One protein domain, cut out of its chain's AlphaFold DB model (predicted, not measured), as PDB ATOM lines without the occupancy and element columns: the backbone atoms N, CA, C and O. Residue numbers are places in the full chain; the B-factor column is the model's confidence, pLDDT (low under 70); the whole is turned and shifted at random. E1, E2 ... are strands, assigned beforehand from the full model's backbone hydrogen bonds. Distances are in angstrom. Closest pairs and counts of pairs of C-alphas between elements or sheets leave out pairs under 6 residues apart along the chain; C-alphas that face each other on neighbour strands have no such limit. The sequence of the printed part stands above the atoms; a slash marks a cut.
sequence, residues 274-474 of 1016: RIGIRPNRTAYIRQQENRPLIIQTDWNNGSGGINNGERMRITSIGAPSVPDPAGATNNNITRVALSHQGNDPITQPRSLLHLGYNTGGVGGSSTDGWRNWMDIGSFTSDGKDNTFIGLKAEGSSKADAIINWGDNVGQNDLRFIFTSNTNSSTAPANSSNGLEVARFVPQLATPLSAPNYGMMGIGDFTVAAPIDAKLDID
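AT A GLANCE: This is residues 274 to 474 of the 1016 residues of the protein "Putative secreted protein (Por secretion system target)" of Ulvibacter antarcticus (UniProt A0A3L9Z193). Little here is regular structure: a twisted wall of seven strands, E3 to E9, stands between a hairpin, E1 and E2, and a four-strand sheet, E10 to E13. Of 201 printed residues, 80 are in named elements, all strand; both larger sheets are mixed, their strands in chain order. The whole is loose, radius of gyration of the C-alphas 21.2 A, spanning 64 by 47 by 40 A.

HOW THE PARTS SIT: Look at three meanders, antiparallel strands in a row: E3, 293 to 296, E4, 310 to 316, E5, 334 to 339; E7, 377 to 382, E8, 385 to 395, E9, 398 to 406; E10, 414 to 418, E11, 435 to 444, E12, 453 to 458. E6, 353 to 356, is parallel to E5 and E7, with N 338 to O 354 2.9 A and N 355 to O 379 2.8 A. E13, 471 to 473, is parallel to E12. E1, 274 to 277, and E2, 283 to 287, form a hairpin.

IN THESE COORDINATES: Find C-alpha 385 at (-18.506, -34.154, 36.149); E8 runs 28.6 A, bending by 64 degrees at residue 389. E13 ends at (-29.665, -45.919, 14.814).

THE WHOLE: The printed part has no cut. E6 to E7 is a long link. Residues 299 to 308 are among 41 under pLDDT 70.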
ATOM      1  N   ARG A 274     -30.086  -4.510  54.761       93.62
ATOM      2  CA  ARG A 274     -31.350  -3.765  54.845       93.62
ATOM      3  C   ARG A 274     -32.533  -4.555  54.298       93.62
ATOM      4  O   ARG A 274     -32.456  -5.142  53.222       93.62
ATOM      5  N   ILE A 275     -33.656  -4.504  55.011       95.69
ATOM      6  CA  ILE A 275     -34.957  -5.039  54.588       95.69
ATOM      7  C   ILE A 275     -35.980  -3.912  54.734       95.69
ATOM      8  O   ILE A 275     -36.083  -3.316  55.804       95.69
ATOM      9  N   GLY A 276     -36.701  -3.562  53.670       93.88
ATOM     10  CA  GLY A 276     -37.579  -2.391  53.715       93.88
ATOM     11  C   GLY A 276     -38.131  -1.938  52.371       93.88
ATOM     12  O   GLY A 276     -38.044  -2.655  51.376       93.88
ATOM     13  N   ILE A 277     -38.722  -0.744  52.363       92.12
ATOM     14  CA  ILE A 277     -39.472  -0.170  51.241       92.12
ATOM     15  C   ILE A 277     -38.898   1.210  50.889       92.12
ATOM     16  O   ILE A 277     -38.619   2.034  51.765       92.12
ATOM     17  N   ARG A 278     -38.713   1.454  49.586       90.31
ATOM     18  CA  ARG A 278     -38.279   2.744  49.021       90.31
ATOM     19  C   ARG A 278     -39.466   3.672  48.701       90.31
ATOM     20  O   ARG A 278     -40.584   3.183  48.573       90.31
ATOM     21  N   PRO A 279     -39.223   4.981  48.464       90.62
ATOM     22  CA  PRO A 279     -40.251   5.945  48.047       90.62
ATOM     23  C   PRO A 279     -41.117   5.479  46.868       90.62
ATOM     24  O   PRO A 279     -42.324   5.670  46.856       90.62
ATOM     25  N   ASN A 280     -40.544   4.769  45.892       87.81
ATOM     26  CA  ASN A 280     -41.285   4.187  44.767       87.81
ATOM     27  C   ASN A 280     -42.103   2.922  45.136       87.81
ATOM     28  O   ASN A 280     -42.335   2.071  44.278       87.81
ATOM     29  N   ARG A 281     -42.461   2.752  46.418       84.88
ATOM     30  CA  ARG A 281     -43.227   1.636  47.013       84.88
ATOM     31  C   ARG A 281     -42.645   0.233  46.756       84.88
ATOM     32  O   ARG A 281     -43.266  -0.769  47.092       84.88
ATOM     33  N   THR A 282     -41.431   0.145  46.208       91.50
ATOM     34  CA  THR A 282     -40.744  -1.121  45.924       91.50
ATOM     35  C   THR A 282     -40.086  -1.652  47.194       91.50
ATOM     36  O   THR A 282     -39.321  -0.934  47.848       91.50
ATOM     37  N   ALA A 283     -40.368  -2.911  47.529       94.50
ATOM     38  CA  ALA A 283     -39.731  -3.628  48.626       94.50
ATOM     39  C   ALA A 283     -38.372  -4.214  48.205       94.50
ATOM     40  O   ALA A 283     -38.200  -4.664  47.074       94.50
ATOM     41  N   TYR A 284     -37.413  -4.238  49.131       93.81
ATOM     42  CA  TYR A 284     -36.056  -4.732  48.913       93.81
ATOM     43  C   TYR A 284     -35.557  -5.562  50.096       93.81
ATOM     44  O   TYR A 284     -35.736  -5.188  51.257       93.81
ATOM     45  N   ILE A 285     -34.801  -6.612  49.772       94.56
ATOM     46  CA  ILE A 285     -33.759  -7.175  50.634       94.56
ATOM     47  C   ILE A 285     -32.433  -6.744  49.995       94.56
ATOM     48  O   ILE A 285     -32.061  -7.245  48.935       94.56
ATOM     49  N   ARG A 286     -31.757  -5.755  50.587       91.00
ATOM     50  CA  ARG A 286     -30.505  -5.168  50.089       91.00
ATOM     51  C   ARG A 286     -29.364  -5.599  51.010       91.00
ATOM     52  O   ARG A 286     -29.174  -5.002  52.064       91.00
ATOM     53  N   GLN A 287     -28.600  -6.606  50.595       90.50
ATOM     54  CA  GLN A 287     -27.221  -6.755  51.066       90.50
ATOM     55  C   GLN A 287     -26.417  -5.589  50.479       90.50
ATOM     56  O   GLN A 287     -26.521  -5.321  49.279       90.50
ATOM     57  N   GLN A 288     -25.700  -4.854  51.321       88.12
ATOM     58  CA  GLN A 288     -24.948  -3.660  50.913       88.12
ATOM     59  C   GLN A 288     -23.446  -3.953  50.798       88.12
ATOM     60  O   GLN A 288     -22.749  -3.332  50.001       88.12
ATOM     61  N   GLU A 289     -22.997  -4.991  51.504       83.88
ATOM     62  CA  GLU A 289     -21.649  -5.541  51.444       83.88
ATOM     63  C   GLU A 289     -21.281  -6.147  50.084       83.88
ATOM     64  O   GLU A 289     -22.085  -6.823  49.439       83.88
ATOM     65  N   ASN A 290     -19.991  -6.090  49.741       80.75
ATOM     66  CA  ASN A 290     -19.382  -6.922  48.696       80.75
ATOM     67  C   ASN A 290     -19.156  -8.377  49.187       80.75
ATOM     68  O   ASN A 290     -18.053  -8.928  49.127       80.75
ATOM     69  N   ARG A 291     -20.196  -8.976  49.780       83.25
ATOM     70  CA  ARG A 291     -20.194 -10.295  50.434       83.25
ATOM     71  C   ARG A 291     -21.526 -11.010  50.164       83.25
ATOM     72  O   ARG A 291     -22.541 -10.339  49.998       83.25
ATOM     73  N   PRO A 292     -21.558 -12.355  50.134       89.19
ATOM     74  CA  PRO A 292     -22.774 -13.092  49.803       89.19
ATOM     75  C   PRO A 292     -23.921 -12.817  50.786       89.19
ATOM     76  O   PRO A 292     -23.711 -12.675  51.992       89.19
ATOM     77  N   LEU A 293     -25.147 -12.830  50.267       91.88
ATOM     78  CA  LEU A 293     -26.353 -13.121  51.032       91.88
ATOM     79  C   LEU A 293     -26.544 -14.645  51.032       91.88
ATOM     80  O   LEU A 293     -26.650 -15.265  49.971       91.88
ATOM     81  N   ILE A 294     -26.551 -15.244  52.223       90.25
ATOM     82  CA  ILE A 294     -26.629 -16.695  52.428       90.25
ATOM     83  C   ILE A 294     -28.007 -17.052  52.986       90.25
ATOM     84  O   ILE A 294     -28.448 -16.482  53.982       90.25
ATOM     85  N   ILE A 295     -28.664 -18.027  52.362       91.75
ATOM     86  CA  ILE A 295     -29.893 -18.657  52.850       91.75
ATOM     87  C   ILE A 295     -29.551 -20.101  53.220       91.75
ATOM     88  O   ILE A 295     -28.949 -20.842  52.439       91.75
ATOM     89  N   GLN A 296     -29.925 -20.496  54.433       87.75
ATOM     90  CA  GLN A 296     -29.478 -21.726  55.082       87.75
ATOM     91  C   GLN A 296     -30.623 -22.438  55.807       87.75
ATOM     92  O   GLN A 296     -31.647 -21.833  56.125       87.75
ATOM     93  N   THR A 297     -30.423 -23.721  56.095       83.06
ATOM     94  CA  THR A 297     -31.309 -24.548  56.930       83.06
ATOM     95  C   THR A 297     -30.502 -25.189  58.048       83.06
ATOM     96  O   THR A 297     -29.336 -25.507  57.826       83.06
ATOM     97  N   ASP A 298     -31.135 -25.468  59.185       70.19
ATOM     98  CA  ASP A 298     -30.503 -26.155  60.316       70.19
ATOM     99  C   ASP A 298     -29.826 -27.491  59.911       70.19
ATOM    100  O   ASP A 298     -30.392 -28.296  59.163       70.19
ATOM    101  N   TRP A 299     -28.605 -27.705  60.413       65.00
ATOM    102  CA  TRP A 299     -27.818 -28.936  60.308       65.00
ATOM    103  C   TRP A 299     -26.936 -29.144  61.564       65.00
ATOM    104  O   TRP A 299     -25.709 -29.215  61.510       65.00
ATOM    105  N   ASN A 300     -27.562 -29.261  62.739       59.28
ATOM    106  CA  ASN A 300     -26.871 -29.411  64.035       59.28
ATOM    107  C   ASN A 300     -25.994 -30.677  64.234       59.28
ATOM    108  O   ASN A 300     -25.325 -30.788  65.260       59.28
ATOM    109  N   ASN A 301     -25.967 -31.640  63.304       57.62
ATOM    110  CA  ASN A 301     -25.324 -32.955  63.501       57.62
ATOM    111  C   ASN A 301     -23.832 -33.029  63.095       57.62
ATOM    112  O   ASN A 301     -23.299 -34.125  62.920       57.62
ATOM    113  N   GLY A 302     -23.140 -31.896  62.942       58.38
ATOM    114  CA  GLY A 302     -21.734 -31.861  62.521       58.38
ATOM    115  C   GLY A 302     -20.918 -30.730  63.149       58.38
ATOM    116  O   GLY A 302     -21.448 -29.695  63.556       58.38
ATOM    117  N   SER A 303     -19.597 -30.913  63.201       53.44
ATOM    118  CA  SER A 303     -18.632 -29.922  63.696       53.44
ATOM    119  C   SER A 303     -18.452 -28.755  62.712       53.44
ATOM    120  O   SER A 303     -17.436 -28.663  62.024       53.44
ATOM    121  N   GLY A 304     -19.450 -27.872  62.650       55.88
ATOM    122  CA  GLY A 304     -19.452 -26.664  61.813       55.88
ATOM    123  C   GLY A 304     -20.556 -25.655  62.163       55.88
ATOM    124  O   GLY A 304     -20.338 -24.440  62.072       55.88
ATOM    125  N   GLY A 305     -21.703 -26.136  62.661       60.41
ATOM    126  CA  GLY A 305     -22.812 -25.294  63.127       60.41
ATOM    127  C   GLY A 305     -23.356 -24.388  62.019       60.41
ATOM    128  O   GLY A 305     -23.487 -24.819  60.882       60.41
ATOM    129  N   ILE A 306     -23.603 -23.112  62.330       59.19
ATOM    130  CA  ILE A 306     -24.137 -22.098  61.392       59.19
ATOM    131  C   ILE A 306     -23.266 -21.902  60.126       59.19
ATOM    132  O   ILE A 306     -23.735 -21.355  59.136       59.19
ATOM    133  N   ASN A 307     -22.013 -22.368  60.104       59.81
ATOM    134  CA  ASN A 307     -21.174 -22.309  58.899       59.81
ATOM    135  C   ASN A 307     -21.463 -23.452  57.901       59.81
ATOM    136  O   ASN A 307     -21.039 -23.379  56.750       59.81
ATOM    137  N   ASN A 308     -22.187 -24.493  58.331       68.69
ATOM    138  CA  ASN A 308     -22.491 -25.704  57.574       68.69
ATOM    139  C   ASN A 308     -24.022 -25.865  57.529       68.69
ATOM    140  O   ASN A 308     -24.638 -26.327  58.482       68.69
ATOM    141  N   GLY A 309     -24.642 -25.470  56.419       79.56
ATOM    142  CA  GLY A 309     -26.103 -25.403  56.261       79.56
ATOM    143  C   GLY A 309     -26.582 -24.546  55.081       79.56
ATOM    144  O   GLY A 309     -27.781 -24.514  54.795       79.56
ATOM    145  N   GLU A 310     -25.666 -23.864  54.382       88.06
ATOM    146  CA  GLU A 310     -25.924 -22.995  53.225       88.06
ATOM    147  C   GLU A 310     -26.598 -23.757  52.072       88.06
ATOM    148  O   GLU A 310     -26.014 -24.641  51.450       88.06
ATOM    149  N   ARG A 311     -27.843 -23.386  51.757       89.69
ATOM    150  CA  ARG A 311     -28.609 -23.949  50.634       89.69
ATOM    151  C   ARG A 311     -28.535 -23.076  49.397       89.69
ATOM    152  O   ARG A 311     -28.453 -23.604  48.292       89.69
ATOM    153  N   MET A 312     -28.559 -21.758  49.584       94.06
ATOM    154  CA  MET A 312     -28.515 -20.789  48.496       94.06
ATOM    155  C   MET A 312     -27.567 -19.639  48.823       94.06
ATOM    156  O   MET A 312     -27.589 -19.088  49.926       94.06
ATOM    157  N   ARG A 313     -26.774 -19.249  47.825       92.19
ATOM    158  CA  ARG A 313     -25.862 -18.106  47.852       92.19
ATOM    159  C   ARG A 313     -26.258 -17.128  46.760       92.19
ATOM    160  O   ARG A 313     -26.297 -17.506  45.593       92.19
ATOM    161  N   ILE A 314     -26.503 -15.876  47.124       93.81
ATOM    162  CA  ILE A 314     -26.651 -14.760  46.184       93.81
ATOM    163  C   ILE A 314     -25.440 -13.854  46.392       93.81
ATOM    164  O   ILE A 314     -25.191 -13.396  47.504       93.81
ATOM    165  N   THR A 315     -24.645 -13.633  45.351       91.44
ATOM    166  CA  THR A 315     -23.397 -12.861  45.429       91.44
ATOM    167  C   THR A 315     -23.092 -12.196  44.088       91.44
ATOM    168  O   THR A 315     -23.788 -12.433  43.102       91.44
ATOM    169  N   SER A 316     -22.045 -11.376  44.028       88.50
ATOM    170  CA  SER A 316     -21.460 -10.915  42.767       88.50
ATOM    171  C   SER A 316     -20.057 -11.489  42.551       88.50
ATOM    172  O   SER A 316     -19.472 -12.055  43.479       88.50
ATOM    173  N   ILE A 317     -19.501 -11.313  41.347       84.94
ATOM    174  CA  ILE A 317     -18.090 -11.639  41.053       84.94
ATOM    175  C   ILE A 317     -17.085 -10.765  41.821       84.94
ATOM    176  O   ILE A 317     -15.920 -11.127  41.922       84.94
ATOM    177  N   GLY A 318     -17.525  -9.637  42.393       79.69
ATOM    178  CA  GLY A 318     -16.682  -8.815  43.261       79.69
ATOM    179  C   GLY A 318     -16.382  -9.460  44.617       79.69
ATOM    180  O   GLY A 318     -15.422  -9.055  45.277       79.69
ATOM    181  N   ALA A 319     -17.186 -10.435  45.052       83.12
ATOM    182  CA  ALA A 319     -17.039 -11.038  46.369       83.12
ATOM    183  C   ALA A 319     -15.798 -11.958  46.441       83.12
ATOM    184  O   ALA A 319     -15.471 -12.637  45.464       83.12
ATOM    185  N   PRO A 320     -15.110 -12.040  47.599       76.00
ATOM    186  CA  PRO A 320     -13.870 -12.804  47.728       76.00
ATOM    187  C   PRO A 320     -13.982 -14.259  47.253       76.00
ATOM    188  O   PRO A 320     -14.889 -14.991  47.652       76.00
ATOM    189  N   SER A 321     -13.010 -14.674  46.436       74.44
ATOM    190  CA  SER A 321     -12.900 -16.009  45.826       74.44
ATOM    191  C   SER A 321     -13.997 -16.390  44.820       74.44
ATOM    192  O   SER A 321     -14.019 -17.541  44.379       74.44
ATOM    193  N   VAL A 322     -14.880 -15.470  44.411       80.69
ATOM    194  CA  VAL A 322     -15.796 -15.721  43.288       80.69
ATOM    195  C   VAL A 322     -15.031 -15.583  41.955       80.69
ATOM    196  O   VAL A 322     -14.235 -14.657  41.815       80.69
ATOM    197  N   PRO A 323     -15.211 -16.490  40.973       74.75
ATOM    198  CA  PRO A 323     -14.439 -16.461  39.728       74.75
ATOM    199  C   PRO A 323     -14.905 -15.376  38.744       74.75
ATOM    200  O   PRO A 323     -16.084 -15.311  38.394       74.75
ATOM    201  N   ASP A 324     -13.952 -14.590  38.241       71.81
ATOM    202  CA  ASP A 324     -14.139 -13.596  37.178       71.81
ATOM    203  C   ASP A 324     -14.032 -14.248  35.775       71.81
ATOM    204  O   ASP A 324     -12.975 -14.793  35.424       71.81
ATOM    205  N   PRO A 325     -15.092 -14.206  34.942       67.62
ATOM    206  CA  PRO A 325     -15.036 -14.641  33.553       67.62
ATOM    207  C   PRO A 325     -14.296 -13.617  32.668       67.62
ATOM    208  O   PRO A 325     -14.887 -12.723  32.070       67.62
ATOM    209  N   ALA A 326     -12.995 -13.854  32.482       56.22
ATOM    210  CA  ALA A 326     -12.126 -13.179  31.505       56.22
ATOM    211  C   ALA A 326     -11.756 -11.702  31.769       56.22
ATOM    212  O   ALA A 326     -11.339 -11.023  30.830       56.22
ATOM    213  N   GLY A 327     -11.802 -11.218  33.012       55.88
ATOM    214  CA  GLY A 327     -11.312  -9.873  33.349       55.88
ATOM    215  C   GLY A 327     -12.410  -8.814  33.303       55.88
ATOM    216  O   GLY A 327     -12.182  -7.691  32.841       55.88
ATOM    217  N   ALA A 328     -13.619  -9.173  33.729       56.69
ATOM    218  CA  ALA A 328     -14.748  -8.270  33.809       56.69
ATOM    219  C   ALA A 328     -14.488  -7.202  34.885       56.69
ATOM    220  O   ALA A 328     -14.747  -7.398  36.068       56.69
ATOM    221  N   THR A 329     -14.061  -6.011  34.452       55.16
ATOM    222  CA  THR A 329     -13.831  -4.808  35.289       55.16
ATOM    223  C   THR A 329     -15.086  -4.260  35.996       55.16
ATOM    224  O   THR A 329     -15.075  -3.158  36.543       55.16
ATOM    225  N   ASN A 330     -16.181  -5.020  35.991       65.50
ATOM    226  CA  ASN A 330     -17.472  -4.685  36.554       65.50
ATOM    227  C   ASN A 330     -17.855  -5.709  37.633       65.50
ATOM    228  O   ASN A 330     -18.465  -6.736  37.343       65.50
ATOM    229  N   ASN A 331     -17.582  -5.382  38.897       71.81
ATOM    230  CA  ASN A 331     -17.933  -6.219  40.052       71.81
ATOM    231  C   ASN A 331     -19.454  -6.436  40.239       71.81
ATOM    232  O   ASN A 331     -19.850  -7.195  41.123       71.81
ATOM    233  N   ASN A 332     -20.310  -5.794  39.433       78.06
ATOM    234  CA  ASN A 332     -21.769  -5.907  39.452       78.06
ATOM    235  C   ASN A 332     -22.301  -6.973  38.462       78.06
ATOM    236  O   ASN A 332     -23.266  -6.727  37.739       78.06
ATOM    237  N   ILE A 333     -21.662  -8.149  38.401       85.12
ATOM    238  CA  ILE A 333     -22.193  -9.335  37.700       85.12
ATOM    239  C   ILE A 333     -22.691 -10.342  38.738       85.12
ATOM    240  O   ILE A 333     -21.939 -10.762  39.621       85.12
ATOM    241  N   THR A 334     -23.965 -10.720  38.627       89.19
ATOM    242  CA  THR A 334     -24.673 -11.593  39.571       89.19
ATOM    243  C   THR A 334     -24.211 -13.049  39.494       89.19
ATOM    244  O   THR A 334     -23.891 -13.588  38.430       89.19
ATOM    245  N   ARG A 335     -24.246 -13.710  40.651       91.50
ATOM    246  CA  ARG A 335     -24.068 -15.146  40.835       91.50
ATOM    247  C   ARG A 335     -25.104 -15.677  41.817       91.50
ATOM    248  O   ARG A 335     -25.199 -15.193  42.946       91.50
ATOM    249  N   VAL A 336     -25.836 -16.703  41.403       95.56
ATOM    250  CA  VAL A 336     -26.720 -17.493  42.263       95.56
ATOM    251  C   VAL A 336     -26.173 -18.912  42.334       95.56
ATOM    252  O   VAL A 336     -25.876 -19.518  41.310       95.56
ATOM    253  N   ALA A 337     -26.038 -19.456  43.539       93.62
ATOM    254  CA  ALA A 337     -25.639 -20.840  43.760       93.62
ATOM    255  C   ALA A 337     -26.712 -21.579  44.564       93.62
ATOM    256  O   ALA A 337     -27.220 -21.016  45.534       93.62
ATOM    257  N   LEU A 338     -27.032 -22.821  44.191       94.88
ATOM    258  CA  LEU A 338     -27.912 -23.728  44.934       94.88
ATOM    259  C   LEU A 338     -27.162 -25.033  45.227       94.88
ATOM    260  O   LEU A 338     -26.919 -25.832  44.320       94.88
ATOM    261  N   SER A 339     -26.785 -25.241  46.491       89.88
ATOM    262  CA  SER A 339     -26.030 -26.430  46.896       89.88
ATOM    263  C   SER A 339     -26.932 -27.652  47.038       89.88
ATOM    264  O   SER A 339     -28.002 -27.567  47.648       89.88
ATOM    265  N   HIS A 340     -26.468 -28.812  46.568       90.00
ATOM    266  CA  HIS A 340     -27.134 -30.085  46.853       90.00
ATOM    267  C   HIS A 340     -27.056 -30.431  48.352       90.00
ATOM    268  O   HIS A 340     -28.049 -30.844  48.956       90.00
ATOM    269  N   GLN A 341     -25.905 -30.184  48.994       86.12
ATOM    270  CA  GLN A 341     -25.701 -30.428  50.427       86.12
ATOM    271  C   GLN A 341     -25.276 -29.152  51.157       86.12
ATOM    272  O   GLN A 341     -24.307 -28.497  50.785       86.12
ATOM    273  N   GLY A 342     -25.985 -28.808  52.238       81.00
ATOM    274  CA  GLY A 342     -25.692 -27.595  53.015       81.00
ATOM    275  C   GLY A 342     -24.339 -27.619  53.734       81.00
ATOM    276  O   GLY A 342     -23.773 -26.567  54.020       81.00
ATOM    277  N   ASN A 343     -23.813 -28.816  54.001       81.88
ATOM    278  CA  ASN A 343     -22.495 -29.023  54.594       81.88
ATOM    279  C   ASN A 343     -21.342 -28.769  53.602       81.88
ATOM    280  O   ASN A 343     -20.245 -28.429  54.034       81.88
ATOM    281  N   ASP A 344     -21.605 -28.867  52.295       82.62
ATOM    282  CA  ASP A 344     -20.602 -28.806  51.226       82.62
ATOM    283  C   ASP A 344     -20.988 -27.748  50.166       82.62
ATOM    284  O   ASP A 344     -21.220 -28.079  49.000       82.62
ATOM    285  N   PRO A 345     -21.126 -26.463  50.559       85.50
ATOM    286  CA  PRO A 345     -21.747 -25.432  49.732       85.50
ATOM    287  C   PRO A 345     -20.906 -24.972  48.537       85.50
ATOM    288  O   PRO A 345     -19.670 -24.970  48.559       85.50
ATOM    289  N   ILE A 346     -21.600 -24.469  47.512       88.31
ATOM    290  CA  ILE A 346     -21.007 -23.832  46.329       88.31
ATOM    291  C   ILE A 346     -20.482 -22.435  46.695       88.31
ATOM    292  O   ILE A 346     -21.094 -21.400  46.419       88.31
ATOM    293  N   THR A 347     -19.312 -22.397  47.326       85.88
ATOM    294  CA  THR A 347     -18.663 -21.143  47.727       85.88
ATOM    295  C   THR A 347     -18.130 -20.320  46.548       85.88
ATOM    296  O   THR A 347     -18.008 -19.102  46.695       85.88
ATOM    297  N   GLN A 348     -17.856 -20.947  45.393       84.38
ATOM    298  CA  GLN A 348     -17.307 -20.317  44.182       84.38
ATOM    299  C   GLN A 348     -18.243 -20.497  42.960       84.38
ATOM    300  O   GLN A 348     -17.941 -21.277  42.054       84.38
ATOM    301  N   PRO A 349     -19.404 -19.812  42.899       89.81
ATOM    302  CA  PRO A 349     -20.332 -19.922  41.772       89.81
ATOM    303  C   PRO A 349     -19.693 -19.477  40.444       89.81
ATOM    304  O   PRO A 349     -19.295 -18.322  40.292       89.81
ATOM    305  N   ARG A 350     -19.588 -20.407  39.484       86.06
ATOM    306  CA  ARG A 350     -18.853 -20.228  38.218       86.06
ATOM    307  C   ARG A 350     -19.657 -19.449  37.164       86.06
ATOM    308  O   ARG A 350     -19.087 -18.655  36.422       86.06
ATOM    309  N   SER A 351     -20.973 -19.649  37.149       90.56
ATOM    310  CA  SER A 351     -21.931 -19.103  36.175       90.56
ATOM    311  C   SER A 351     -23.070 -18.358  36.878       90.56
ATOM    312  O   SER A 351     -23.192 -18.439  38.103       90.56
ATOM    313  N   LEU A 352     -23.906 -17.645  36.115       92.50
ATOM    314  CA  LEU A 352     -25.064 -16.891  36.616       92.50
ATOM    315  C   LEU A 352     -25.941 -17.727  37.562       92.50
ATOM    316  O   LEU A 352     -26.293 -17.234  38.635       92.50
ATOM    317  N   LEU A 353     -26.216 -18.987  37.207       95.50
ATOM    318  CA  LEU A 353     -26.730 -20.008  38.118       95.50
ATOM    319  C   LEU A 353     -25.747 -21.189  38.201       95.50
ATOM    320  O   LEU A 353     -25.369 -21.752  37.175       95.50
ATOM    321  N   HIS A 354     -25.355 -21.581  39.415       93.62
ATOM    322  CA  HIS A 354     -24.546 -22.773  39.695       93.62
ATOM    323  C   HIS A 354     -25.334 -23.744  40.597       93.62
ATOM    324  O   HIS A 354     -25.789 -23.359  41.672       93.62
ATOM    325  N   LEU A 355     -25.508 -24.994  40.164       94.62
ATOM    326  CA  LEU A 355     -26.218 -26.067  40.867       94.62
ATOM    327  C   LEU A 355     -25.261 -27.209  41.257       94.62
ATOM    328  O   LEU A 355     -24.295 -27.482  40.546       94.62
ATOM    329  N   GLY A 356     -25.564 -27.928  42.341       91.56
ATOM    330  CA  GLY A 356     -24.785 -29.098  42.767       91.56
ATOM    331  C   GLY A 356     -23.703 -28.751  43.789       91.56
ATOM    332  O   GLY A 356     -24.036 -28.424  44.930       91.56
ATOM    333  N   TYR A 357     -22.433 -28.839  43.391       88.19
ATOM    334  CA  TYR A 357     -21.252 -28.653  44.245       88.19
ATOM    335  C   TYR A 357     -20.149 -27.839  43.539       88.19
ATOM    336  O   TYR A 357     -20.185 -27.637  42.328       88.19
ATOM    337  N   ASN A 358     -19.130 -27.397  44.289       84.88
ATOM    338  CA  ASN A 358     -17.937 -26.743  43.731       84.88
ATOM    339  C   ASN A 358     -17.152 -27.651  42.753       84.88
ATOM    340  O   ASN A 358     -17.012 -28.857  42.962       84.88
ATOM    341  N   THR A 359     -16.559 -27.028  41.729       79.69
ATOM    342  CA  THR A 359     -15.755 -27.685  40.687       79.69
ATOM    343  C   THR A 359     -14.364 -28.116  41.171       79.69
ATOM    344  O   THR A 359     -13.639 -27.372  41.836       79.69
ATOM    345  N   GLY A 360     -13.950 -29.320  40.780       65.88
ATOM    346  CA  GLY A 360     -12.769 -30.016  41.291       65.88
ATOM    347  C   GLY A 360     -13.022 -30.863  42.546       65.88
ATOM    348  O   GLY A 360     -12.099 -31.545  42.987       65.88
ATOM    349  N   GLY A 361     -14.238 -30.842  43.109       58.16
ATOM    350  CA  GLY A 361     -14.584 -31.478  44.386       58.16
ATOM    351  C   GLY A 361     -14.809 -30.481  45.528       58.16
ATOM    352  O   GLY A 361     -14.658 -29.268  45.369       58.16
ATOM    353  N   VAL A 362     -15.161 -30.995  46.710       48.03
ATOM    354  CA  VAL A 362     -15.383 -30.182  47.919       48.03
ATOM    355  C   VAL A 362     -14.117 -29.385  48.262       48.03
ATOM    356  O   VAL A 362     -13.049 -29.951  48.481       48.03
ATOM    357  N   GLY A 363     -14.237 -28.054  48.288       49.50
ATOM    358  CA  GLY A 363     -13.112 -27.136  48.508       49.50
ATOM    359  C   GLY A 363     -12.182 -26.928  47.302       49.50
ATOM    360  O   GLY A 363     -11.189 -26.213  47.425       49.50
ATOM    361  N   GLY A 364     -12.488 -27.517  46.142       52.50
ATOM    362  CA  GLY A 364     -11.708 -27.371  44.916       52.50
ATOM    363  C   GLY A 364     -11.764 -25.960  44.317       52.50
ATOM    364  O   GLY A 364     -12.812 -25.320  44.259       52.50
ATOM    365  N   SER A 365     -10.617 -25.486  43.826       57.22
ATOM    366  CA  SER A 365     -10.486 -24.256  43.031       57.22
ATOM    367  C   SER A 365     -10.455 -24.522  41.516       57.22
ATOM    368  O   SER A 365     -10.117 -23.625  40.742       57.22
ATOM    369  N   SER A 366     -10.769 -25.750  41.085       67.50
ATOM    370  CA  SER A 366     -10.564 -26.177  39.699       67.50
ATOM    371  C   SER A 366     -11.532 -25.509  38.722       67.50
ATOM    372  O   SER A 366     -12.659 -25.152  39.072       67.50
ATOM    373  N   THR A 367     -11.096 -25.393  37.469       69.69
ATOM    374  CA  THR A 367     -11.913 -24.968  36.318       69.69
ATOM    375  C   THR A 367     -12.200 -26.132  35.360       69.69
ATOM    376  O   THR A 367     -12.520 -25.920  34.190       69.69
ATOM    377  N   ASP A 368     -12.102 -27.372  35.857       73.06
ATOM    378  CA  ASP A 368     -12.566 -28.567  35.143       73.06
ATOM    379  C   ASP A 368     -14.012 -28.365  34.659       73.06
ATOM    380  O   ASP A 368     -14.841 -27.769  35.354       73.06
ATOM    381  N   GLY A 369     -14.287 -28.777  33.418       78.38
ATOM    382  CA  GLY A 369     -15.556 -28.512  32.734       78.38
ATOM    383  C   GLY A 369     -15.771 -27.060  32.288       78.38
ATOM    384  O   GLY A 369     -15.949 -26.786  31.099       78.38
ATOM    385  N   TRP A 370     -15.730 -26.120  33.234       86.00
ATOM    386  CA  TRP A 370     -16.131 -24.724  33.048       86.00
ATOM    387  C   TRP A 370     -15.218 -23.917  32.110       86.00
ATOM    388  O   TRP A 370     -14.010 -24.142  32.021       86.00
ATOM    389  N   ARG A 371     -15.783 -22.929  31.409       84.06
ATOM    390  CA  ARG A 371     -15.068 -22.000  30.518       84.06
ATOM    391  C   ARG A 371     -15.628 -20.590  30.690       84.06
ATOM    392  O   ARG A 371     -16.826 -20.445  30.886       84.06
ATOM    393  N   ASN A 372     -14.808 -19.555  30.493       82.12
ATOM    394  CA  ASN A 372     -15.214 -18.152  30.692       82.12
ATOM    395  C   ASN A 372     -16.457 -17.718  29.885       82.12
ATOM    396  O   ASN A 372     -17.141 -16.786  30.287       82.12
ATOM    397  N   TRP A 373     -16.766 -18.378  28.759       86.25
ATOM    398  CA  TRP A 373     -17.973 -18.100  27.968       86.25
ATOM    399  C   TRP A 373     -19.264 -18.678  28.570       86.25
ATOM    400  O   TRP A 373     -20.345 -18.287  28.148       86.25
ATOM    401  N   MET A 374     -19.177 -19.567  29.564       89.44
ATOM    402  CA  MET A 374     -20.316 -20.162  30.278       89.44
ATOM    403  C   MET A 374     -20.890 -19.222  31.358       89.44
ATOM    404  O   MET A 374     -21.429 -19.685  32.359       89.44
ATOM    405  N   ASP A 375     -20.734 -17.906  31.218       86.50
ATOM    406  CA  ASP A 375     -21.198 -16.928  32.208       86.50
ATOM    407  C   ASP A 375     -22.735 -16.889  32.289       86.50
ATOM    408  O   ASP A 375     -23.316 -17.094  33.356       86.50
ATOM    409  N   ILE A 376     -23.397 -16.704  31.142       90.44
ATOM    410  CA  ILE A 376     -24.854 -16.551  31.041       90.44
ATOM    411  C   ILE A 376     -25.510 -17.924  30.853       90.44
ATOM    412  O   ILE A 376     -25.760 -18.374  29.733       90.44
ATOM    413  N   GLY A 377     -25.806 -18.598  31.963       93.19
ATOM    414  CA  GLY A 377     -26.549 -19.856  31.953       93.19
ATOM    415  C   GLY A 377     -26.590 -20.569  33.298       93.19
ATOM    416  O   GLY A 377     -26.171 -20.028  34.326       93.19
ATOM    417  N   SER A 378     -27.080 -21.805  33.248       95.31
ATOM    418  CA  SER A 378     -27.120 -22.752  34.358       95.31
ATOM    419  C   SER A 378     -25.990 -23.762  34.205       95.31
ATOM    420  O   SER A 378     -25.984 -24.548  33.259       95.31
ATOM    421  N   PHE A 379     -25.042 -23.746  35.138       93.12
ATOM    422  CA  PHE A 379     -23.972 -24.732  35.256       93.12
ATOM    423  C   PHE A 379     -24.288 -25.679  36.416       93.12
ATOM    424  O   PHE A 379     -24.592 -25.221  37.515       93.12
ATOM    425  N   THR A 380     -24.194 -26.984  36.197       92.56
ATOM    426  CA  THR A 380     -24.346 -28.008  37.237       92.56
ATOM    427  C   THR A 380     -23.068 -28.827  37.298       92.56
ATOM    428  O   THR A 380     -22.604 -29.281  36.252       92.56
ATOM    429  N   SER A 381     -22.522 -29.065  38.491       88.44
ATOM    430  CA  SER A 381     -21.410 -30.011  38.669       88.44
ATOM    431  C   SER A 381     -21.539 -30.873  39.916       88.44
ATOM    432  O   SER A 381     -21.954 -30.389  40.971       88.44
ATOM    433  N   ASP A 382     -21.113 -32.131  39.794       85.31
ATOM    434  CA  ASP A 382     -20.853 -33.023  40.923       85.31
ATOM    435  C   ASP A 382     -19.359 -33.347  40.977       85.31
ATOM    436  O   ASP A 382     -18.826 -34.166  40.227       85.31
ATOM    437  N   GLY A 383     -18.650 -32.579  41.806       74.25
ATOM    438  CA  GLY A 383     -17.197 -32.586  41.894       74.25
ATOM    439  C   GLY A 383     -16.516 -32.133  40.603       74.25
ATOM    440  O   GLY A 383     -16.047 -31.003  40.520       74.25
ATOM    441  N   LYS A 384     -16.405 -33.019  39.618       75.12
ATOM    442  CA  LYS A 384     -15.675 -32.804  38.361       75.12
ATOM    443  C   LYS A 384     -16.500 -33.119  37.107       75.12
ATOM    444  O   LYS A 384     -16.218 -32.521  36.071       75.12
ATOM    445  N   ASP A 385     -17.512 -33.978  37.206       82.88
ATOM    446  CA  ASP A 385     -18.506 -34.154  36.149       82.88
ATOM    447  C   ASP A 385     -19.395 -32.905  36.085       82.88
ATOM    448  O   ASP A 385     -19.787 -32.354  37.124       82.88
ATOM    449  N   ASN A 386     -19.705 -32.419  34.879       87.62
ATOM    450  CA  ASN A 386     -20.452 -31.171  34.721       87.62
ATOM    451  C   ASN A 386     -21.385 -31.138  33.505       87.62
ATOM    452  O   ASN A 386     -21.166 -31.792  32.487       87.62
ATOM    453  N   THR A 387     -22.382 -30.256  33.572       91.69
ATOM    454  CA  THR A 387     -23.168 -29.814  32.417       91.69
ATOM    455  C   THR A 387     -23.444 -28.314  32.480       91.69
ATOM    456  O   THR A 387     -23.484 -27.717  33.554       91.69
ATOM    457  N   PHE A 388     -23.606 -27.689  31.317       93.31
ATOM    458  CA  PHE A 388     -23.988 -26.292  31.170       93.31
ATOM    459  C   PHE A 388     -25.092 -26.160  30.125       93.31
ATOM    460  O   PHE A 388     -24.970 -26.708  29.028       93.31
ATOM    461  N   ILE A 389     -26.126 -25.381  30.436       96.44
ATOM    462  CA  ILE A 389     -27.123 -24.920  29.470       96.44
ATOM    463  C   ILE A 389     -27.237 -23.394  29.543       96.44
ATOM    464  O   ILE A 389     -27.495 -22.824  30.605       96.44
ATOM    465  N   GLY A 390     -27.016 -22.718  28.417       95.06
ATOM    466  CA  GLY A 390     -26.968 -21.257  28.381       95.06
ATOM    467  C   GLY A 390     -26.519 -20.687  27.042       95.06
ATOM    468  O   GLY A 390     -26.615 -21.348  26.009       95.06
ATOM    469  N   LEU A 391     -26.038 -19.445  27.068       92.25
ATOM    470  CA  LEU A 391     -25.657 -18.679  25.885       92.25
ATOM    471  C   LEU A 391     -24.137 -18.512  25.790       92.25
ATOM    472  O   LEU A 391     -23.498 -18.050  26.733       92.25
ATOM    473  N   LYS A 392     -23.570 -18.827  24.622       91.56
ATOM    474  CA  LYS A 392     -22.170 -18.554  24.263       91.56
ATOM    475  C   LYS A 392     -22.121 -17.391  23.278       91.56
ATOM    476  O   LYS A 392     -22.738 -17.468  22.223       91.56
ATOM    477  N   ALA A 393     -21.394 -16.321  23.595       87.81
ATOM    478  CA  ALA A 393     -21.270 -15.173  22.697       87.81
ATOM    479  C   ALA A 393     -20.344 -15.472  21.498       87.81
ATOM    480  O   ALA A 393     -19.186 -15.840  21.683       87.81
ATOM    481  N   GLU A 394     -20.841 -15.221  20.284       88.25
ATOM    482  CA  GLU A 394     -20.118 -15.329  18.999       88.25
ATOM    483  C   GLU A 394     -19.863 -13.946  18.357       88.25
ATOM    484  O   GLU A 394     -19.583 -13.816  17.163       88.25
ATOM    485  N   GLY A 395     -20.019 -12.874  19.137       81.12
ATOM    486  CA  GLY A 395     -19.816 -11.491  18.709       81.12
ATOM    487  C   GLY A 395     -20.652 -10.503  19.520       81.12
ATOM    488  O   GLY A 395     -21.309 -10.867  20.490       81.12
ATOM    489  N   SER A 396     -20.671  -9.239  19.094       76.75
ATOM    490  CA  SER A 396     -21.371  -8.142  19.789       76.75
ATOM    491  C   SER A 396     -22.905  -8.207  19.739       76.75
ATOM    492  O   SER A 396     -23.568  -7.445  20.433       76.75
ATOM    493  N   SER A 397     -23.476  -9.062  18.889       80.00
ATOM    494  CA  SER A 397     -24.928  -9.202  18.683       80.00
ATOM    495  C   SER A 397     -25.350 -10.632  18.318       80.00
ATOM    496  O   SER A 397     -26.415 -10.844  17.740       80.00
ATOM    497  N   LYS A 398     -24.503 -11.623  18.624       87.62
ATOM    498  CA  LYS A 398     -24.741 -13.042  18.339       87.62
ATOM    499  C   LYS A 398     -24.402 -13.877  19.562       87.62
ATOM    500  O   LYS A 398     -23.307 -13.738  20.107       87.62
ATOM    501  N   ALA A 399     -25.315 -14.757  19.947       89.69
ATOM    502  CA  ALA A 399     -25.057 -15.773  20.948       89.69
ATOM    503  C   ALA A 399     -25.741 -17.083  20.554       89.69
ATOM    504  O   ALA A 399     -26.918 -17.081  20.191       89.69
ATOM    505  N   ASP A 400     -24.999 -18.179  20.649       94.25
ATOM    506  CA  ASP A 400     -25.490 -19.524  20.383       94.25
ATOM    507  C   ASP A 400     -26.067 -20.124  21.670       94.25
ATOM    508  O   ASP A 400     -25.482 -19.987  22.751       94.25
ATOM    509  N   ALA A 401     -27.202 -20.815  21.561       94.81
ATOM    510  CA  ALA A 401     -27.744 -21.621  22.649       94.81
ATOM    511  C   ALA A 401     -26.976 -22.948  22.725       94.81
ATOM    512  O   ALA A 401     -27.043 -23.765  21.807       94.81
ATOM    513  N   ILE A 402     -26.240 -23.156  23.815       93.69
ATOM    514  CA  ILE A 402     -25.346 -24.301  24.002       93.69
ATOM    515  C   ILE A 402     -25.873 -25.208  25.111       93.69
ATOM    516  O   ILE A 402     -26.155 -24.748  26.217       93.69
ATOM    517  N   ILE A 403     -25.906 -26.511  24.823       93.50
ATOM    518  CA  ILE A 403     -25.852 -27.575  25.829       93.50
ATOM    519  C   ILE A 403     -24.434 -28.150  25.784       93.50
ATOM    520  O   ILE A 403     -23.968 -28.594  24.736       93.50
ATOM    521  N   ASN A 404     -23.737 -28.125  26.915       91.31
ATOM    522  CA  ASN A 404     -22.415 -28.711  27.096       91.31
ATOM    523  C   ASN A 404     -22.451 -29.744  28.232       91.31
ATOM    524  O   ASN A 404     -23.197 -29.602  29.200       91.31
ATOM    525  N   TRP A 405     -21.602 -30.761  28.117       89.94
ATOM    526  CA  TRP A 405     -21.245 -31.685  29.185       89.94
ATOM    527  C   TRP A 405     -19.716 -31.824  29.246       89.94
ATOM    528  O   TRP A 405     -19.019 -31.492  28.279       89.94
ATOM    529  N   GLY A 406     -19.193 -32.257  30.387       79.25
ATOM    530  CA  GLY A 406     -17.762 -32.439  30.623       79.25
ATOM    531  C   GLY A 406     -17.482 -33.448  31.737       79.25
ATOM    532  O   GLY A 406     -18.392 -33.883  32.439       79.25
ATOM    533  N   ASP A 407     -16.220 -33.868  31.806       68.19
ATOM    534  CA  ASP A 407     -15.790 -35.169  32.324       68.19
ATOM    535  C   ASP A 407     -14.403 -35.095  32.994       68.19
ATOM    536  O   ASP A 407     -13.587 -34.221  32.680       68.19
ATOM    537  N   ASN A 408     -14.110 -36.080  33.849       61.91
ATOM    538  CA  ASN A 408     -12.788 -36.341  34.416       61.91
ATOM    539  C   ASN A 408     -12.234 -37.741  34.091       61.91
ATOM    540  O   ASN A 408     -12.070 -38.576  34.981       61.91
ATOM    541  N   VAL A 409     -11.837 -37.946  32.836       55.28
ATOM    542  CA  VAL A 409     -11.190 -39.166  32.320       55.28
ATOM    543  C   VAL A 409     -12.039 -40.435  32.487       55.28
ATOM    544  O   VAL A 409     -11.541 -41.485  32.894       55.28
ATOM    545  N   GLY A 410     -13.319 -40.334  32.123       61.22
ATOM    546  CA  GLY A 410     -14.277 -41.438  32.026       61.22
ATOM    547  C   GLY A 410     -15.042 -41.457  30.693       61.22
ATOM    548  O   GLY A 410     -14.789 -40.663  29.786       61.22
ATOM    549  N   GLN A 411     -15.991 -42.388  30.549       64.50
ATOM    550  CA  GLN A 411     -17.028 -42.279  29.517       64.50
ATOM    551  C   GLN A 411     -18.285 -41.675  30.141       64.50
ATOM    552  O   GLN A 411     -19.072 -42.382  30.762       64.50
ATOM    553  N   ASN A 412     -18.471 -40.375  29.931       71.62
ATOM    554  CA  ASN A 412     -19.680 -39.658  30.310       71.62
ATOM    555  C   ASN A 412     -20.439 -39.211  29.049       71.62
ATOM    556  O   ASN A 412     -19.968 -38.363  28.283       71.62
ATOM    557  N   ASP A 413     -21.611 -39.807  28.821       86.25
ATOM    558  CA  ASP A 413     -22.475 -39.514  27.671       86.25
ATOM    559  C   ASP A 413     -23.552 -38.481  28.047       86.25
ATOM    560  O   ASP A 413     -24.181 -38.593  29.101       86.25
ATOM    561  N   LEU A 414     -23.866 -37.541  27.150       90.62
ATOM    562  CA  LEU A 414     -25.089 -36.737  27.270       90.62
ATOM    563  C   LEU A 414     -26.275 -37.563  26.754       90.62
ATOM    564  O   LEU A 414     -26.303 -37.927  25.580       90.62
ATOM    565  N   ARG A 415     -27.258 -37.850  27.612       90.56
ATOM    566  CA  ARG A 415     -28.382 -38.757  27.313       90.56
ATOM    567  C   ARG A 415     -29.728 -38.037  27.326       90.56
ATOM    568  O   ARG A 415     -29.997 -37.219  28.200       90.56
ATOM    569  N   PHE A 416     -30.586 -38.396  26.378       92.38
ATOM    570  CA  PHE A 416     -31.969 -37.944  26.270       92.38
ATOM    571  C   PHE A 416     -32.881 -39.107  26.656       92.38
ATOM    572  O   PHE A 416     -33.040 -40.067  25.903       92.38
ATOM    573  N   ILE A 417     -33.443 -39.024  27.863       90.50
ATOM    574  CA  ILE A 417     -34.233 -40.085  28.489       90.50
ATOM    575  C   ILE A 417     -35.692 -39.635  28.574       90.50
ATOM    576  O   ILE A 417     -35.996 -38.582  29.135       90.50
ATOM    577  N   PHE A 418     -36.597 -40.449  28.041       88.62
ATOM    578  CA  PHE A 418     -38.032 -40.316  28.261       88.62
ATOM    579  C   PHE A 418     -38.414 -41.032  29.561       88.62
ATOM    580  O   PHE A 418     -38.003 -42.167  29.797       88.62
ATOM    581  N   THR A 419     -39.215 -40.392  30.409       87.06
ATOM    582  CA  THR A 419     -39.721 -40.980  31.656       87.06
ATOM    583  C   THR A 419     -41.244 -41.028  31.641       87.06
ATOM    584  O   THR A 419     -41.915 -40.138  31.119       87.06
ATOM    585  N   SER A 420     -41.810 -42.097  32.200       82.75
ATOM    586  CA  SER A 420     -43.259 -42.283  32.310       82.75
ATOM    587  C   SER A 420     -43.618 -42.941  33.644       82.75
ATOM    588  O   SER A 420     -42.778 -43.045  34.537       82.75
ATOM    589  N   ASN A 421     -44.876 -43.340  33.839       75.38
ATOM    590  CA  ASN A 421     -45.300 -43.948  35.095       75.38
ATOM    591  C   ASN A 421     -44.768 -45.388  35.229       75.38
ATOM    592  O   ASN A 421     -45.228 -46.301  34.546       75.38
ATOM    593  N   THR A 422     -43.879 -45.605  36.204       67.50
ATOM    594  CA  THR A 422     -43.212 -46.889  36.525       67.50
ATOM    595  C   THR A 422     -44.151 -48.073  36.789       67.50
ATOM    596  O   THR A 422     -43.713 -49.214  36.888       67.50
ATOM    597  N   ASN A 423     -45.451 -47.813  36.943       69.94
ATOM    598  CA  ASN A 423     -46.454 -48.789  37.362       69.94
ATOM    599  C   ASN A 423     -47.348 -49.265  36.198       69.94
ATOM    600  O   ASN A 423     -48.328 -49.969  36.437       69.94
ATOM    601  N   SER A 424     -47.055 -48.874  34.951       67.94
ATOM    602  CA  SER A 424     -47.788 -49.321  33.760       67.94
ATOM    603  C   SER A 424     -46.930 -50.248  32.898       67.94
ATOM    604  O   SER A 424     -45.924 -49.837  32.326       67.94
ATOM    605  N   SER A 425     -47.366 -51.501  32.745       67.38
ATOM    606  CA  SER A 425     -46.702 -52.499  31.894       67.38
ATOM    607  C   SER A 425     -46.746 -52.177  30.395       67.38
ATOM    608  O   SER A 425     -46.025 -52.803  29.625       67.38
ATOM    609  N   THR A 426     -47.566 -51.207  29.978       70.94
ATOM    610  CA  THR A 426     -47.701 -50.745  28.587       70.94
ATOM    611  C   THR A 426     -47.063 -49.376  28.336       70.94
ATOM    612  O   THR A 426     -47.215 -48.835  27.243       70.94
ATOM    613  N   ALA A 427     -46.408 -48.768  29.329       70.25
ATOM    614  CA  ALA A 427     -45.747 -47.479  29.149       70.25
ATOM    615  C   ALA A 427     -44.340 -47.659  28.534       70.25
ATOM    616  O   ALA A 427     -43.625 -48.568  28.961       70.25
ATOM    617  N   PRO A 428     -43.905 -46.801  27.582       72.69
ATOM    618  CA  PRO A 428     -42.603 -46.947  26.921       72.69
ATOM    619  C   PRO A 428     -41.403 -46.899  27.875       72.69
ATOM    620  O   PRO A 428     -40.387 -47.525  27.613       72.69
ATOM    621  N   ALA A 429     -41.531 -46.172  28.987       79.56
ATOM    622  CA  ALA A 429     -40.502 -46.002  30.005       79.56
ATOM    623  C   ALA A 429     -41.020 -46.515  31.358       79.56
ATOM    624  O   ALA A 429     -41.346 -45.725  32.249       79.56
ATOM    625  N   ASN A 430     -41.162 -47.838  31.478       72.06
ATOM    626  CA  ASN A 430     -41.674 -48.505  32.681       72.06
ATOM    627  C   ASN A 430     -40.597 -48.757  33.762       72.06
ATOM    628  O   ASN A 430     -40.939 -49.072  34.901       72.06
ATOM    629  N   SER A 431     -39.309 -48.580  33.438       80.06
ATOM    630  CA  SER A 431     -38.196 -48.711  34.386       80.06
ATOM    631  C   SER A 431     -37.976 -47.433  35.212       80.06
ATOM    632  O   SER A 431     -38.328 -46.332  34.787       80.06
ATOM    633  N   SER A 432     -37.307 -47.554  36.364       80.50
ATOM    634  CA  SER A 432     -36.839 -46.397  37.152       80.50
ATOM    635  C   SER A 432     -35.821 -45.520  36.416       80.50
ATOM    636  O   SER A 432     -35.626 -44.368  36.791       80.50
ATOM    637  N   ASN A 433     -35.173 -46.065  35.384       81.75
ATOM    638  CA  ASN A 433     -34.137 -45.398  34.602       81.75
ATOM    639  C   ASN A 433     -34.725 -44.687  33.368       81.75
ATOM    640  O   ASN A 433     -33.986 -44.052  32.620       81.75
ATOM    641  N   GLY A 434     -36.041 -44.799  33.149       86.69
ATOM    642  CA  GLY A 434     -36.725 -44.332  31.948       86.69
ATOM    643  C   GLY A 434     -36.560 -45.272  30.748       86.69
ATOM    644  O   GLY A 434     -36.331 -46.473  30.911       86.69
ATOM    645  N   LEU A 435     -36.707 -44.693  29.555       86.62
ATOM    646  CA  LEU A 435     -36.329 -45.227  28.244       86.62
ATOM    647  C   LEU A 435     -35.320 -44.253  27.635       86.62
ATOM    648  O   LEU A 435     -35.594 -43.051  27.570       86.62
ATOM    649  N   GLU A 436     -34.174 -44.741  27.174       89.50
ATOM    650  CA  GLU A 436     -33.235 -43.897  26.437       89.50
ATOM    651  C   GLU A 436     -33.704 -43.731  24.984       89.50
ATOM    652  O   GLU A 436     -34.139 -44.686  24.350       89.50
ATOM    653  N   VAL A 437     -33.672 -42.496  24.475       90.69
ATOM    654  CA  VAL A 437     -34.139 -42.154  23.118       90.69
ATOM    655  C   VAL A 437     -32.977 -41.708  22.230       90.69
ATOM    656  O   VAL A 437     -32.994 -41.933  21.019       90.69
ATOM    657  N   ALA A 438     -31.959 -41.077  22.822       91.81
ATOM    658  CA  ALA A 438     -30.700 -40.756  22.159       91.81
ATOM    659  C   ALA A 438     -29.562 -40.563  23.173       91.81
ATOM    660  O   ALA A 438     -29.802 -40.130  24.305       91.81
ATOM    661  N   ARG A 439     -28.312 -40.770  22.742       91.38
ATOM    662  CA  ARG A 439     -27.116 -40.350  23.495       91.38
ATOM    663  C   ARG A 439     -26.036 -39.744  22.605       91.38
ATOM    664  O   ARG A 439     -25.926 -40.085  21.430       91.38
ATOM    665  N   PHE A 440     -25.210 -38.887  23.195       90.19
ATOM    666  CA  PHE A 440     -24.026 -38.295  22.582       90.19
ATOM    667  C   PHE A 440     -22.772 -38.737  23.337       90.19
ATOM    668  O   PHE A 440     -22.613 -38.440  24.521       90.19
ATOM    669  N   VAL A 441     -21.876 -39.427  22.635       87.94
ATOM    670  CA  VAL A 441     -20.667 -40.047  23.194       87.94
ATOM    671  C   VAL A 441     -19.443 -39.233  22.756       87.94
ATOM    672  O   VAL A 441     -19.172 -39.166  21.556       87.94
ATOM    673  N   PRO A 442     -18.664 -38.612  23.662       83.38
ATOM    674  CA  PRO A 442     -17.541 -37.742  23.287       83.38
ATOM    675  C   PRO A 442     -16.291 -38.494  22.777       83.38
ATOM    676  O   PRO A 442     -15.311 -37.864  22.382       83.38
ATOM    677  N   GLN A 443     -16.308 -39.830  22.780       78.31
ATOM    678  CA  GLN A 443     -15.178 -40.685  22.404       78.31
ATOM    679  C   GLN A 443     -14.937 -40.775  20.883       78.31
ATOM    680  O   GLN A 443     -15.651 -40.182  20.073       78.31
ATOM    681  N   LEU A 444     -13.871 -41.494  20.517       75.56
ATOM    682  CA  LEU A 444     -13.408 -41.748  19.153       75.56
ATOM    683  C   LEU A 444     -14.203 -42.883  18.485       75.56
ATOM    684  O   LEU A 444     -14.204 -43.999  18.992       75.56
ATOM    685  N   ALA A 445     -14.775 -42.616  17.309       71.12
ATOM    686  CA  ALA A 445     -15.375 -43.638  16.448       71.12
ATOM    687  C   ALA A 445     -14.331 -44.613  15.867       71.12
ATOM    688  O   ALA A 445     -13.380 -44.191  15.198       71.12
ATOM    689  N   THR A 446     -14.535 -45.917  16.054       68.38
ATOM    690  CA  THR A 446     -13.751 -46.993  15.419       68.38
ATOM    691  C   THR A 446     -14.464 -47.521  14.169       68.38
ATOM    692  O   THR A 446     -15.686 -47.593  14.188       68.38
ATOM    693  N   PRO A 447     -13.764 -47.931  13.090       60.75
ATOM    694  CA  PRO A 447     -12.315 -48.075  12.921       60.75
ATOM    695  C   PRO A 447     -11.697 -46.970  12.029       60.75
ATOM    696  O   PRO A 447     -10.785 -47.231  11.243       60.75
ATOM    697  N   LEU A 448     -12.213 -45.737  12.083       58.97
ATOM    698  CA  LEU A 448     -11.798 -44.667  11.169       58.97
ATOM    699  C   LEU A 448     -10.340 -44.229  11.402       58.97
ATOM    700  O   LEU A 448      -9.906 -43.996  12.527       58.97
ATOM    701  N   SER A 449      -9.586 -44.057  10.314       56.28
ATOM    702  CA  SER A 449      -8.133 -43.802  10.321       56.28
ATOM    703  C   SER A 449      -7.708 -42.375  10.712       56.28
ATOM    704  O   SER A 449      -6.533 -42.027  10.603       56.28
ATOM    705  N   ALA A 450      -8.646 -41.548  11.176       65.56
ATOM    706  CA  ALA A 450      -8.419 -40.188  11.654       65.56
ATOM    707  C   ALA A 450      -9.226 -39.949  12.946       65.56
ATOM    708  O   ALA A 450     -10.318 -40.507  13.077       65.56
ATOM    709  N   PRO A 451      -8.733 -39.125  13.893       65.12
ATOM    710  CA  PRO A 451      -9.374 -38.923  15.191       65.12
ATOM    711  C   PRO A 451     -10.746 -38.243  15.054       65.12
ATOM    712  O   PRO A 451     -10.849 -37.025  14.912       65.12
ATOM    713  N   ASN A 452     -11.807 -39.049  15.094       73.50
ATOM    714  CA  ASN A 452     -13.175 -38.649  14.791       73.50
ATOM    715  C   ASN A 452     -14.070 -38.694  16.043       73.50
ATOM    716  O   ASN A 452     -14.885 -39.600  16.215       73.50
ATOM    717  N   TYR A 453     -13.880 -37.720  16.936       81.75
ATOM    718  CA  TYR A 453     -14.578 -37.623  18.226       81.75
ATOM    719  C   TYR A 453     -16.037 -37.166  18.106       81.75
ATOM    720  O   TYR A 453     -16.365 -36.375  17.218       81.75
ATOM    721  N   GLY A 454     -16.889 -37.597  19.039       83.50
ATOM    722  CA  GLY A 454     -18.271 -37.126  19.187       83.50
ATOM    723  C   GLY A 454     -19.254 -37.876  18.288       83.50
ATOM    724  O   GLY A 454     -19.426 -37.514  17.124       83.50
ATOM    725  N   MET A 455     -19.897 -38.906  18.823       88.19
ATOM    726  CA  MET A 455     -20.863 -39.771  18.138       88.19
ATOM    727  C   MET A 455     -22.281 -39.541  18.674       88.19
ATOM    728  O   MET A 455     -22.436 -39.101  19.812       88.19
ATOM    729  N   MET A 456     -23.301 -39.852  17.874       91.25
ATOM    730  CA  MET A 456     -24.714 -39.755  18.255       91.25
ATOM    731  C   MET A 456     -25.427 -41.084  17.994       91.25
ATOM    732  O   MET A 456     -25.376 -41.587  16.876       91.25
ATOM    733  N   GLY A 457     -26.128 -41.610  18.995       91.19
ATOM    734  CA  GLY A 457     -27.057 -42.733  18.847       91.19
ATOM    735  C   GLY A 457     -28.507 -42.268  18.958       91.19
ATOM    736  O   GLY A 457     -28.797 -41.390  19.773       91.19
ATOM    737  N   ILE A 458     -29.409 -42.857  18.170       92.50
ATOM    738  CA  ILE A 458     -30.874 -42.712  18.268       92.50
ATOM    739  C   ILE A 458     -31.496 -44.110  18.433       92.50
ATOM    740  O   ILE A 458     -31.299 -44.953  17.564       92.50
ATOM    741  N   GLY A 459     -32.202 -44.371  19.537       87.25
ATOM    742  CA  GLY A 459     -32.669 -45.715  19.933       87.25
ATOM    743  C   GLY A 459     -32.193 -46.141  21.332       87.25
ATOM    744  O   GLY A 459     -31.656 -45.310  22.072       87.25
ATOM    745  N   ASP A 460     -32.394 -47.411  21.714       84.62
ATOM    746  CA  ASP A 460     -32.170 -47.889  23.091       84.62
ATOM    747  C   ASP A 460     -30.794 -48.551  23.288       84.62
ATOM    748  O   ASP A 460     -30.620 -49.765  23.454       84.62
ATOM    749  N   PHE A 461     -29.777 -47.700  23.391       80.69
ATOM    750  CA  PHE A 461     -28.407 -48.110  23.702       80.69
ATOM    751  C   PHE A 461     -28.205 -48.536  25.172       80.69
ATOM    752  O   PHE A 461     -27.065 -48.578  25.651       80.69
ATOM    753  N   THR A 462     -29.271 -48.812  25.939       73.69
ATOM    754  CA  THR A 462     -29.172 -49.548  27.215       73.69
ATOM    755  C   THR A 462     -29.213 -51.066  27.013       73.69
ATOM    756  O   THR A 462     -28.671 -51.792  27.849       73.69
ATOM    757  N   VAL A 463     -29.772 -51.535  25.888       68.75
ATOM    758  CA  VAL A 463     -29.776 -52.951  25.471       68.75
ATOM    759  C   VAL A 463     -28.951 -53.221  24.208       68.75
ATOM    760  O   VAL A 463     -28.442 -54.332  24.055       68.75
ATOM    761  N   ALA A 464     -28.784 -52.229  23.326       65.81
ATOM    762  CA  ALA A 464     -27.941 -52.341  22.136       65.81
ATOM    763  C   ALA A 464     -26.427 -52.228  22.442       65.81
ATOM    764  O   ALA A 464     -25.998 -51.957  23.567       65.81
ATOM    765  N   ALA A 465     -25.600 -52.469  21.419       71.56
ATOM    766  CA  ALA A 465     -24.139 -52.414  21.503       71.56
ATOM    767  C   ALA A 465     -23.602 -50.979  21.743       71.56
ATOM    768  O   ALA A 465     -24.338 -50.004  21.580       71.56
ATOM    769  N   PRO A 466     -22.318 -50.805  22.122       78.06
ATOM    770  CA  PRO A 466     -21.698 -49.484  22.170       78.06
ATOM    771  C   PRO A 466     -21.683 -48.831  20.784       78.06
ATOM    772  O   PRO A 466     -21.283 -49.465  19.811       78.06
ATOM    773  N   ILE A 467     -22.058 -47.552  20.727       84.00
ATOM    774  CA  ILE A 467     -22.018 -46.742  19.503       84.00
ATOM    775  C   ILE A 467     -20.578 -46.658  18.996       84.00
ATOM    776  O   ILE A 467     -19.716 -46.122  19.695       84.00
ATOM    777  N   ASP A 468     -20.336 -47.137  17.775       80.25
ATOM    778  CA  ASP A 468     -19.044 -47.010  17.087       80.25
ATOM    779  C   ASP A 468     -19.102 -46.105  15.836       80.25
ATOM    780  O   ASP A 468     -18.069 -45.663  15.324       80.25
ATOM    781  N   ALA A 469     -20.314 -45.773  15.380       81.06
ATOM    782  CA  ALA A 469     -20.585 -44.949  14.212       81.06
ATOM    783  C   ALA A 469     -20.895 -43.486  14.576       81.06
ATOM    784  O   ALA A 469     -21.324 -43.148  15.675       81.06
ATOM    785  N   LYS A 470     -20.709 -42.573  13.612       85.50
ATOM    786  CA  LYS A 470     -20.951 -41.131  13.815       85.50
ATOM    787  C   LYS A 470     -22.416 -40.781  14.080       85.50
ATOM    788  O   LYS A 470     -22.688 -39.904  14.897       85.50
ATOM    789  N   LEU A 471     -23.308 -41.453  13.361       88.56
ATOM    790  CA  LEU A 471     -24.737 -41.520  13.616       88.56
ATOM    791  C   LEU A 471     -25.090 -43.004  13.604       88.56
ATOM    792  O   LEU A 471     -24.906 -43.661  12.580       88.56
ATOM    793  N   ASP A 472     -25.551 -43.495  14.741       88.19
ATOM    794  CA  ASP A 472     -25.972 -44.871  14.971       88.19
ATOM    795  C   ASP A 472     -27.477 -44.881  15.275       88.19
ATOM    796  O   ASP A 472     -27.996 -43.941  15.889       88.19
ATOM    797  N   ILE A 473     -28.200 -45.880  14.773       89.25
ATOM    798  CA  ILE A 473     -29.665 -45.919  14.814       89.25
ATOM    799  C   ILE A 473     -30.132 -47.341  15.117       89.25
ATOM    800  O   ILE A 473     -30.158 -48.202  14.238       89.25
ATOM    801  N   ASP A 474     -30.573 -47.548  16.354       86.88
ATOM    802  CA  ASP A 474     -31.291 -48.747  16.776       86.88
ATOM    803  C   ASP A 474     -32.790 -48.545  16.486       86.88
ATOM    804  O   ASP A 474     -33.551 -48.029  17.308       86.88
TER     805      ASP A 474